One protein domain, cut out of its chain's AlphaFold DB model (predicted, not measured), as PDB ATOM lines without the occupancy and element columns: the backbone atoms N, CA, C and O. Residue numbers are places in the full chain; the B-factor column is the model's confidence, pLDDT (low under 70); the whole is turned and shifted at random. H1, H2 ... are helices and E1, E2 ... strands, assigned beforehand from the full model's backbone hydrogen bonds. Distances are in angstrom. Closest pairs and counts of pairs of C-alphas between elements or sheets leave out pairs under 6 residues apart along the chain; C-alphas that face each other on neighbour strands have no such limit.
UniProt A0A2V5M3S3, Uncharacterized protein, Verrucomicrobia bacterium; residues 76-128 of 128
ATOM      1  N   VAL A  76      95.663  27.586  66.709       97.75
ATOM      2  CA  VAL A  76      94.369  27.169  67.255       97.75
ATOM      3  C   VAL A  76      94.581  26.650  68.674       97.75
ATOM      4  O   VAL A  76      95.370  25.737  68.900       97.75
ATOM      5  N   SER A  77      93.877  27.222  69.649       96.88
ATOM      6  CA  SER A  77      93.850  26.728  71.032       96.88
ATOM      7  C   SER A  77      92.473  26.172  71.370       96.88
ATOM      8  O   SER A  77      91.459  26.801  71.078       96.88
ATOM      9  N   VAL A  78      92.415  25.014  72.027       95.25
ATOM     10  CA  VAL A  78      91.148  24.422  72.483       95.25
ATOM     11  C   VAL A  78      90.812  24.977  73.868       95.25
ATOM     12  O   VAL A  78      91.443  24.602  74.852       95.25
ATOM     13  N   LEU A  79      89.837  25.886  73.945       94.88
ATOM     14  CA  LEU A  79      89.392  26.508  75.201       94.88
ATOM     15  C   LEU A  79      88.401  25.618  75.961       94.88
ATOM     16  O   LEU A  79      88.451  25.531  77.184       94.88
ATOM     17  N   LYS A  80      87.513  24.937  75.231       92.44
ATOM     18  CA  LYS A  80      86.607  23.907  75.756       92.44
ATOM     19  C   LYS A  80      86.718  22.684  74.859       92.44
ATOM     20  O   LYS A  80      86.429  22.777  73.666       92.44
ATOM     21  N   ARG A  81      87.147  21.556  75.430       87.12
ATOM     22  CA  ARG A  81      87.251  20.284  74.708       87.12
ATOM     23  C   ARG A  81      85.865  19.683  74.496       87.12
ATOM     24  O   ARG A  81      85.085  19.599  75.441       87.12
ATOM     25  N   ALA A  82      85.613  19.204  73.285       84.31
ATOM     26  CA  ALA A  82      84.532  18.266  73.022       84.31
ATOM     27  C   ALA A  82      84.781  16.947  73.771       84.31
ATOM     28  O   ALA A  82      85.936  16.547  73.946       84.31
ATOM     29  N   SER A  83      83.704  16.261  74.160       76.31
ATOM     30  CA  SER A  83      83.725  14.977  74.883       76.31
ATOM     31  C   SER A  83      84.531  13.883  74.169       76.31
ATOM     32  O   SER A  83      85.085  13.001  74.823       76.31
ATOM     33  N   TRP A  84      84.674  13.964  72.841       75.56
ATOM     34  CA  TRP A  84      85.489  13.042  72.055       75.56
ATOM     35  C   TRP A  84      86.758  13.704  71.508       75.56
ATOM     36  O   TRP A  84      86.712  14.628  70.695       75.56
ATOM     37  N   GLY A  85      87.925  13.194  71.918       71.06
ATOM     38  CA  GLY A  85      89.236  13.737  71.542       71.06
ATOM     39  C   GLY A  85      89.458  13.872  70.030       71.06
ATOM     40  O   GLY A  85      89.982  14.897  69.594       71.06
ATOM     41  N   LYS A  86      88.992  12.898  69.227       80.31
ATOM     42  CA  LYS A  86      89.146  12.926  67.760       80.31
ATOM     43  C   LYS A  86      88.476  14.152  67.126       80.31
ATOM     44  O   LYS A  86      89.039  14.721  66.198       80.31
ATOM     45  N   LEU A  87      87.341  14.611  67.662       81.31
ATOM     46  CA  LEU A  87      86.665  15.811  67.159       81.31
ATOM     47  C   LEU A  87      87.499  17.071  67.336       81.31
ATOM     48  O   LEU A  87      87.547  17.910  66.442       81.31
ATOM     49  N   ASN A  88      88.179  17.194  68.477       86.38
ATOM     50  CA  ASN A  88      89.028  18.351  68.730       86.38
ATOM     51  C   ASN A  88      90.188  18.404  67.728       86.38
ATOM     52  O   ASN A  88      90.485  19.473  67.204       86.38
ATOM     53  N   ALA A  89      90.807  17.258  67.426       88.94
ATOM     54  CA  ALA A  89      91.889  17.180  66.447       88.94
ATOM     55  C   ALA A  89      91.418  17.556  65.032       88.94
ATOM     56  O   ALA A  89      92.069  18.357  64.364       88.94
ATOM     57  N   VAL A  90      90.262  17.033  64.609       87.62
ATOM     58  CA  VAL A  90      89.654  17.357  63.309       87.62
ATOM     59  C   VAL A  90      89.343  18.852  63.209       87.62
ATOM     60  O   VAL A  90      89.733  19.493  62.238       87.62
ATOM     61  N   MET A  91      88.729  19.444  64.238       89.56
ATOM     62  CA  MET A  91      88.447  20.883  64.227       89.56
ATOM     63  C   MET A  91      89.711  21.732  64.195       89.56
ATOM     64  O   MET A  91      89.741  22.727  63.482       89.56
ATOM     65  N   VAL A  92      90.756  21.366  64.945       93.31
ATOM     66  CA  VAL A  92      92.038  22.084  64.897       93.31
ATOM     67  C   VAL A  92      92.595  22.077  63.475       93.31
ATOM     68  O   VAL A  92      92.981  23.131  62.978       93.31
ATOM     69  N   PHE A  93      92.590  20.922  62.808       91.94
ATOM     70  CA  PHE A  93      93.074  20.804  61.435       91.94
ATOM     71  C   PHE A  93      92.277  21.672  60.453       91.94
ATOM     72  O   PHE A  93      92.873  22.361  59.629       91.94
ATOM     73  N   GLU A  94      90.948  21.696  60.559       91.31
ATOM     74  CA  GLU A  94      90.121  22.529  59.682       91.31
ATOM     75  C   GLU A  94      90.243  24.018  59.980       91.31
ATOM     76  O   GLU A  94      90.367  24.821  59.058       91.31
ATOM     77  N   PHE A  95      90.297  24.409  61.253       94.94
ATOM     78  CA  PHE A  95      90.484  25.810  61.616       94.94
ATOM     79  C   PHE A  95      91.827  26.360  61.142       94.94
ATOM     80  O   PHE A  95      91.895  27.530  60.788       94.94
ATOM     81  N   MET A  96      92.875  25.540  61.041       96.12
ATOM     82  CA  MET A  96      94.145  25.980  60.450       96.12
ATOM     83  C   MET A  96      94.026  26.386  58.971       96.12
ATOM     84  O   MET A  96      94.891  27.104  58.474       96.12
ATOM     85  N   LYS A  97      92.968  25.965  58.267       94.69
ATOM     86  CA  LYS A  97      92.713  26.334  56.865       94.69
ATOM     87  C   LYS A  97      91.921  27.634  56.721       94.69
ATOM     88  O   LYS A  97      91.791  28.142  55.613       94.69
ATOM     89  N   TRP A  98      91.385  28.176  57.815       95.06
ATOM     90  CA  TRP A  98      90.560  29.379  57.761       95.06
ATOM     91  C   TRP A  98      91.363  30.611  57.349       95.06
ATOM     92  O   TRP A  98      92.540  30.778  57.693       95.06
ATOM     93  N   LYS A  99      90.676  31.522  56.659       96.12
ATOM     94  CA  LYS A  99      91.243  32.781  56.193       96.12
ATOM     95  C   LYS A  99      90.277  33.937  56.386       96.12
ATOM     96  O   LYS A  99      89.117  33.888  55.979       96.12
ATOM     97  N   LEU A 100      90.804  35.017  56.946       96.81
ATOM     98  CA  LEU A 100      90.136  36.304  57.056       96.81
ATOM     99  C   LEU A 100      90.769  37.335  56.124       96.81
ATOM    100  O   LEU A 100      91.877  37.161  55.610       96.81
ATOM    101  N   LYS A 101      90.083  38.460  55.957       97.62
ATOM    102  CA  LYS A 101      90.666  39.676  55.403       97.62
ATOM    103  C   LYS A 101      91.866  40.092  56.277       97.62
ATOM    104  O   LYS A 101      91.691  40.223  57.492       97.62
ATOM    105  N   PRO A 102      93.064  40.316  55.708       97.81
ATOM    106  CA  PRO A 102      94.228  40.758  56.475       97.81
ATOM    107  C   PRO A 102      93.927  41.995  57.334       97.81
ATOM    108  O   PRO A 102      93.204  42.894  56.905       97.81
ATOM    109  N   GLY A 103      94.455  42.015  58.559       95.50
ATOM    110  CA  GLY A 103      94.305  43.111  59.520       95.50
ATOM    111  C   GLY A 103      92.905  43.312  60.115       95.50
ATOM    112  O   GLY A 103      92.723  44.253  60.878       95.50
ATOM    113  N   SER A 104      91.919  42.469  59.785       95.75
ATOM    114  CA  SER A 104      90.529  42.671  60.227       95.75
ATOM    115  C   SER A 104      90.251  42.221  61.665       95.75
ATOM    116  O   SER A 104      89.628  42.953  62.426       95.75
ATOM    117  N   ILE A 105      90.688  41.015  62.030       95.38
ATOM    118  CA  ILE A 105      90.491  40.403  63.347       95.38
ATOM    119  C   ILE A 105      91.804  39.727  63.732       95.38
ATOM    120  O   ILE A 105      92.372  38.980  62.934       95.38
ATOM    121  N   SER A 106      92.286  39.979  64.950       95.19
ATOM    122  CA  SER A 106      93.524  39.368  65.449       95.19
ATOM    123  C   SER A 106      93.262  38.011  66.101       95.19
ATOM    124  O   SER A 106      94.074  37.085  65.999       95.19
ATOM    125  N   GLN A 107      92.095  37.878  66.734       97.44
ATOM    126  CA  GLN A 107      91.690  36.684  67.453       97.44
ATOM    127  C   GLN A 107      90.178  36.456  67.352       97.44
ATOM    128  O   GLN A 107      89.394  37.390  67.505       97.44
ATOM    129  N   LEU A 108      89.770  35.199  67.169       96.94
ATOM    130  CA  LEU A 108      88.368  34.784  67.159       96.94
ATOM    131  C   LEU A 108      88.161  33.547  68.036       96.94
ATOM    132  O   LEU A 108      88.764  32.503  67.794       96.94
ATOM    133  N   ASP A 109      87.277  33.649  69.023       97.50
ATOM    134  CA  ASP A 109      86.819  32.505  69.810       97.50
ATOM    135  C   ASP A 109      85.550  31.943  69.163       97.50
ATOM    136  O   ASP A 109      84.534  32.633  69.096       97.50
ATOM    137  N   VAL A 110      85.612  30.704  68.675       95.38
ATOM    138  CA  VAL A 110      84.591  30.052  67.849       95.38
ATOM    139  C   VAL A 110      83.946  28.890  68.615       95.38
ATOM    140  O   VAL A 110      84.603  27.869  68.854       95.38
ATOM    141  N   PRO A 111      82.662  29.005  68.999       94.00
ATOM    142  CA  PRO A 111      81.896  27.887  69.534       94.00
ATOM    143  C   PRO A 111      81.495  26.907  68.423       94.00
ATOM    144  O   PRO A 111      81.125  27.316  67.322       94.00
ATOM    145  N   VAL A 112      81.541  25.610  68.720       90.06
ATOM    146  CA  VAL A 112      81.173  24.526  67.799       90.06
ATOM    147  C   VAL A 112      80.228  23.567  68.506       90.06
ATOM    148  O   VAL A 112      80.522  23.106  69.612       90.06
ATOM    149  N   ILE A 113      79.114  23.254  67.853       86.31
ATOM    150  CA  ILE A 113      78.177  22.209  68.256       86.31
ATOM    151  C   ILE A 113      78.400  21.017  67.329       86.31
ATOM    152  O   ILE A 113      78.295  21.127  66.106       86.31
ATOM    153  N   PHE A 114      78.747  19.878  67.917       80.69
ATOM    154  CA  PHE A 114      78.978  18.639  67.189       80.69
ATOM    155  C   PHE A 114      77.663  17.877  67.051       80.69
ATOM    156  O   PHE A 114      77.344  16.992  67.840       80.69
ATOM    157  N   GLU A 115      76.907  18.265  66.034       76.00
ATOM    158  CA  GLU A 115      75.721  17.570  65.541       76.00
ATOM    159  C   GLU A 115      75.953  17.129  64.085       76.00
ATOM    160  O   GLU A 115      77.067  17.247  63.565       76.00
ATOM    161  N   HIS A 116      74.935  16.570  63.432       71.19
ATOM    162  CA  HIS A 116      75.014  16.207  62.019       71.19
ATOM    163  C   HIS A 116      74.098  17.128  61.193       71.19
ATOM    164  O   HIS A 116      72.877  16.992  61.302       71.19
ATOM    165  N   PRO A 117      74.638  18.054  60.372       73.50
ATOM    166  CA  PRO A 117      76.061  18.376  60.169       73.50
ATOM    167  C   PRO A 117      76.672  19.205  61.319       73.50
ATOM    168  O   PRO A 117      75.946  19.831  62.085       73.50
ATOM    169  N   ILE A 118      78.009  19.253  61.424       78.44
ATOM    170  CA  ILE A 118      78.700  20.056  62.453       78.44
ATOM    171  C   ILE A 118      78.312  21.526  62.297       78.44
ATOM    172  O   ILE A 118      78.401  22.094  61.208       78.44
ATOM    173  N   ARG A 119      77.940  22.172  63.405       84.19
ATOM    174  CA  ARG A 119      77.535  23.575  63.409       84.19
ATOM    175  C   ARG A 119      78.602  24.446  64.054       84.19
ATOM    176  O   ARG A 119      78.819  24.412  65.265       84.19
ATOM    177  N   VAL A 120      79.235  25.282  63.239       86.19
ATOM    178  CA  VAL A 120      80.110  26.359  63.712       86.19
ATOM    179  C   VAL A 120      79.248  27.574  64.053       86.19
ATOM    180  O   VAL A 120      78.645  28.194  63.181       86.19
ATOM    181  N   GLU A 121      79.171  27.928  65.333       88.62
ATOM    182  CA  GLU A 121      78.261  28.954  65.848       88.62
ATOM    183  C   GLU A 121      78.894  30.349  65.806       88.62
ATOM    184  O   GLU A 121      79.057  31.028  66.823       88.62
ATOM    185  N   LEU A 122      79.228  30.810  64.596       87.31
ATOM    186  CA  LEU A 122      79.844  32.123  64.381       87.31
ATOM    187  C   LEU A 122      79.006  33.281  64.932       87.31
ATOM    188  O   LEU A 122      79.572  34.288  65.341       87.31
ATOM    189  N   LYS A 123      77.677  33.146  65.030       83.56
ATOM    190  CA  LYS A 123      76.811  34.148  65.679       83.56
ATOM    191  C   LYS A 123      77.177  34.394  67.152       83.56
ATOM    192  O   LYS A 123      76.984  35.504  67.641       83.56
ATOM    193  N   ASN A 124      77.793  33.416  67.813       85.94
ATOM    194  CA  ASN A 124      78.246  33.483  69.202       85.94
ATOM    195  C   ASN A 124      79.769  33.681  69.313       85.94
ATOM    196  O   ASN A 124      80.309  33.678  70.418       85.94
ATOM    197  N   ALA A 125      80.473  33.840  68.187       86.62
ATOM    198  CA  ALA A 125      81.915  34.012  68.196       86.62
ATOM    199  C   ALA A 125      82.320  35.400  68.703       86.62
ATOM    200  O   ALA A 125      81.715  36.410  68.325       86.62
ATOM    201  N   THR A 126      83.368  35.438  69.526       90.25
ATOM    202  CA  THR A 126      83.912  36.671  70.111       90.25
ATOM    203  C   THR A 126      85.200  37.051  69.395       90.25
ATOM    204  O   THR A 126      86.157  36.279  69.409       90.25
ATOM    205  N   ALA A 127      85.221  38.231  68.775       88.00
ATOM    206  CA  ALA A 127      86.393  38.776  68.094       88.00
ATOM    207  C   ALA A 127      87.138  39.773  68.997       88.00
ATOM    208  O   ALA A 127      86.499  40.494  69.769       88.00
ATOM    209  N   LYS A 128      88.468  39.808  68.894       80.25
ATOM    210  CA  LYS A 128      89.337  40.814  69.518       80.25
ATOM    211  C   LYS A 128      90.364  41.361  68.532       80.25
ATOM    212  O   LYS A 128      90.857  40.596  67.661       80.25
TER     213      LYS A 128
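Overview. This is residues 76 to 128 of the 128 residues of an uncharacterized protein of Verrucomicrobia bacterium (UniProt A0A2V5M3S3). One helix, H1, packs by the short strand E1, while the longest strand, E2, passes near E1 and the tail, residues 114 to 128, folds back along E2. Residues 97 to 103 stick out. The 53 printed residues run E1, H1, E2, a mixed class, with under half in named elements. The whole is elongated, 34 by 20 by 19 A, and only just compact, close to loose, with a radius of gyration of the C-alphas of 11.6 A.

Along the chain. Find C-alpha 85 at (89.236, 13.737, 71.542); from there H1, residues 85 to 95, runs 15.7 A. E1, residues 76 to 80, spans 12.0 A. E2, residues 107 to 113, runs 19.8 A to C-alpha 113 at (78.177, 22.209, 68.256).

Arrangement. Look at Val 76 of E1 and Val 92 of H1, their closest C-alphas, 6.1 A apart. H1 and E2 are apart; E1 and E2 are near each other. E1 and E2 pair with no named strand, but residues 108 to 109 of E2 pair antiparallel with 126 to 127, and 112 to 113 with 119 to 120. In H1 every O i to N i+4 pair is within hydrogen-bond range.

Size, cuts and confidence. The farthest C-alphas, of Ser 83 and Gly 103, are 33.8 A apart. The printed part has no cut; the link E1 to H1 is tight, H1 to E2 long. No printed residue is under 70 in pLDDT.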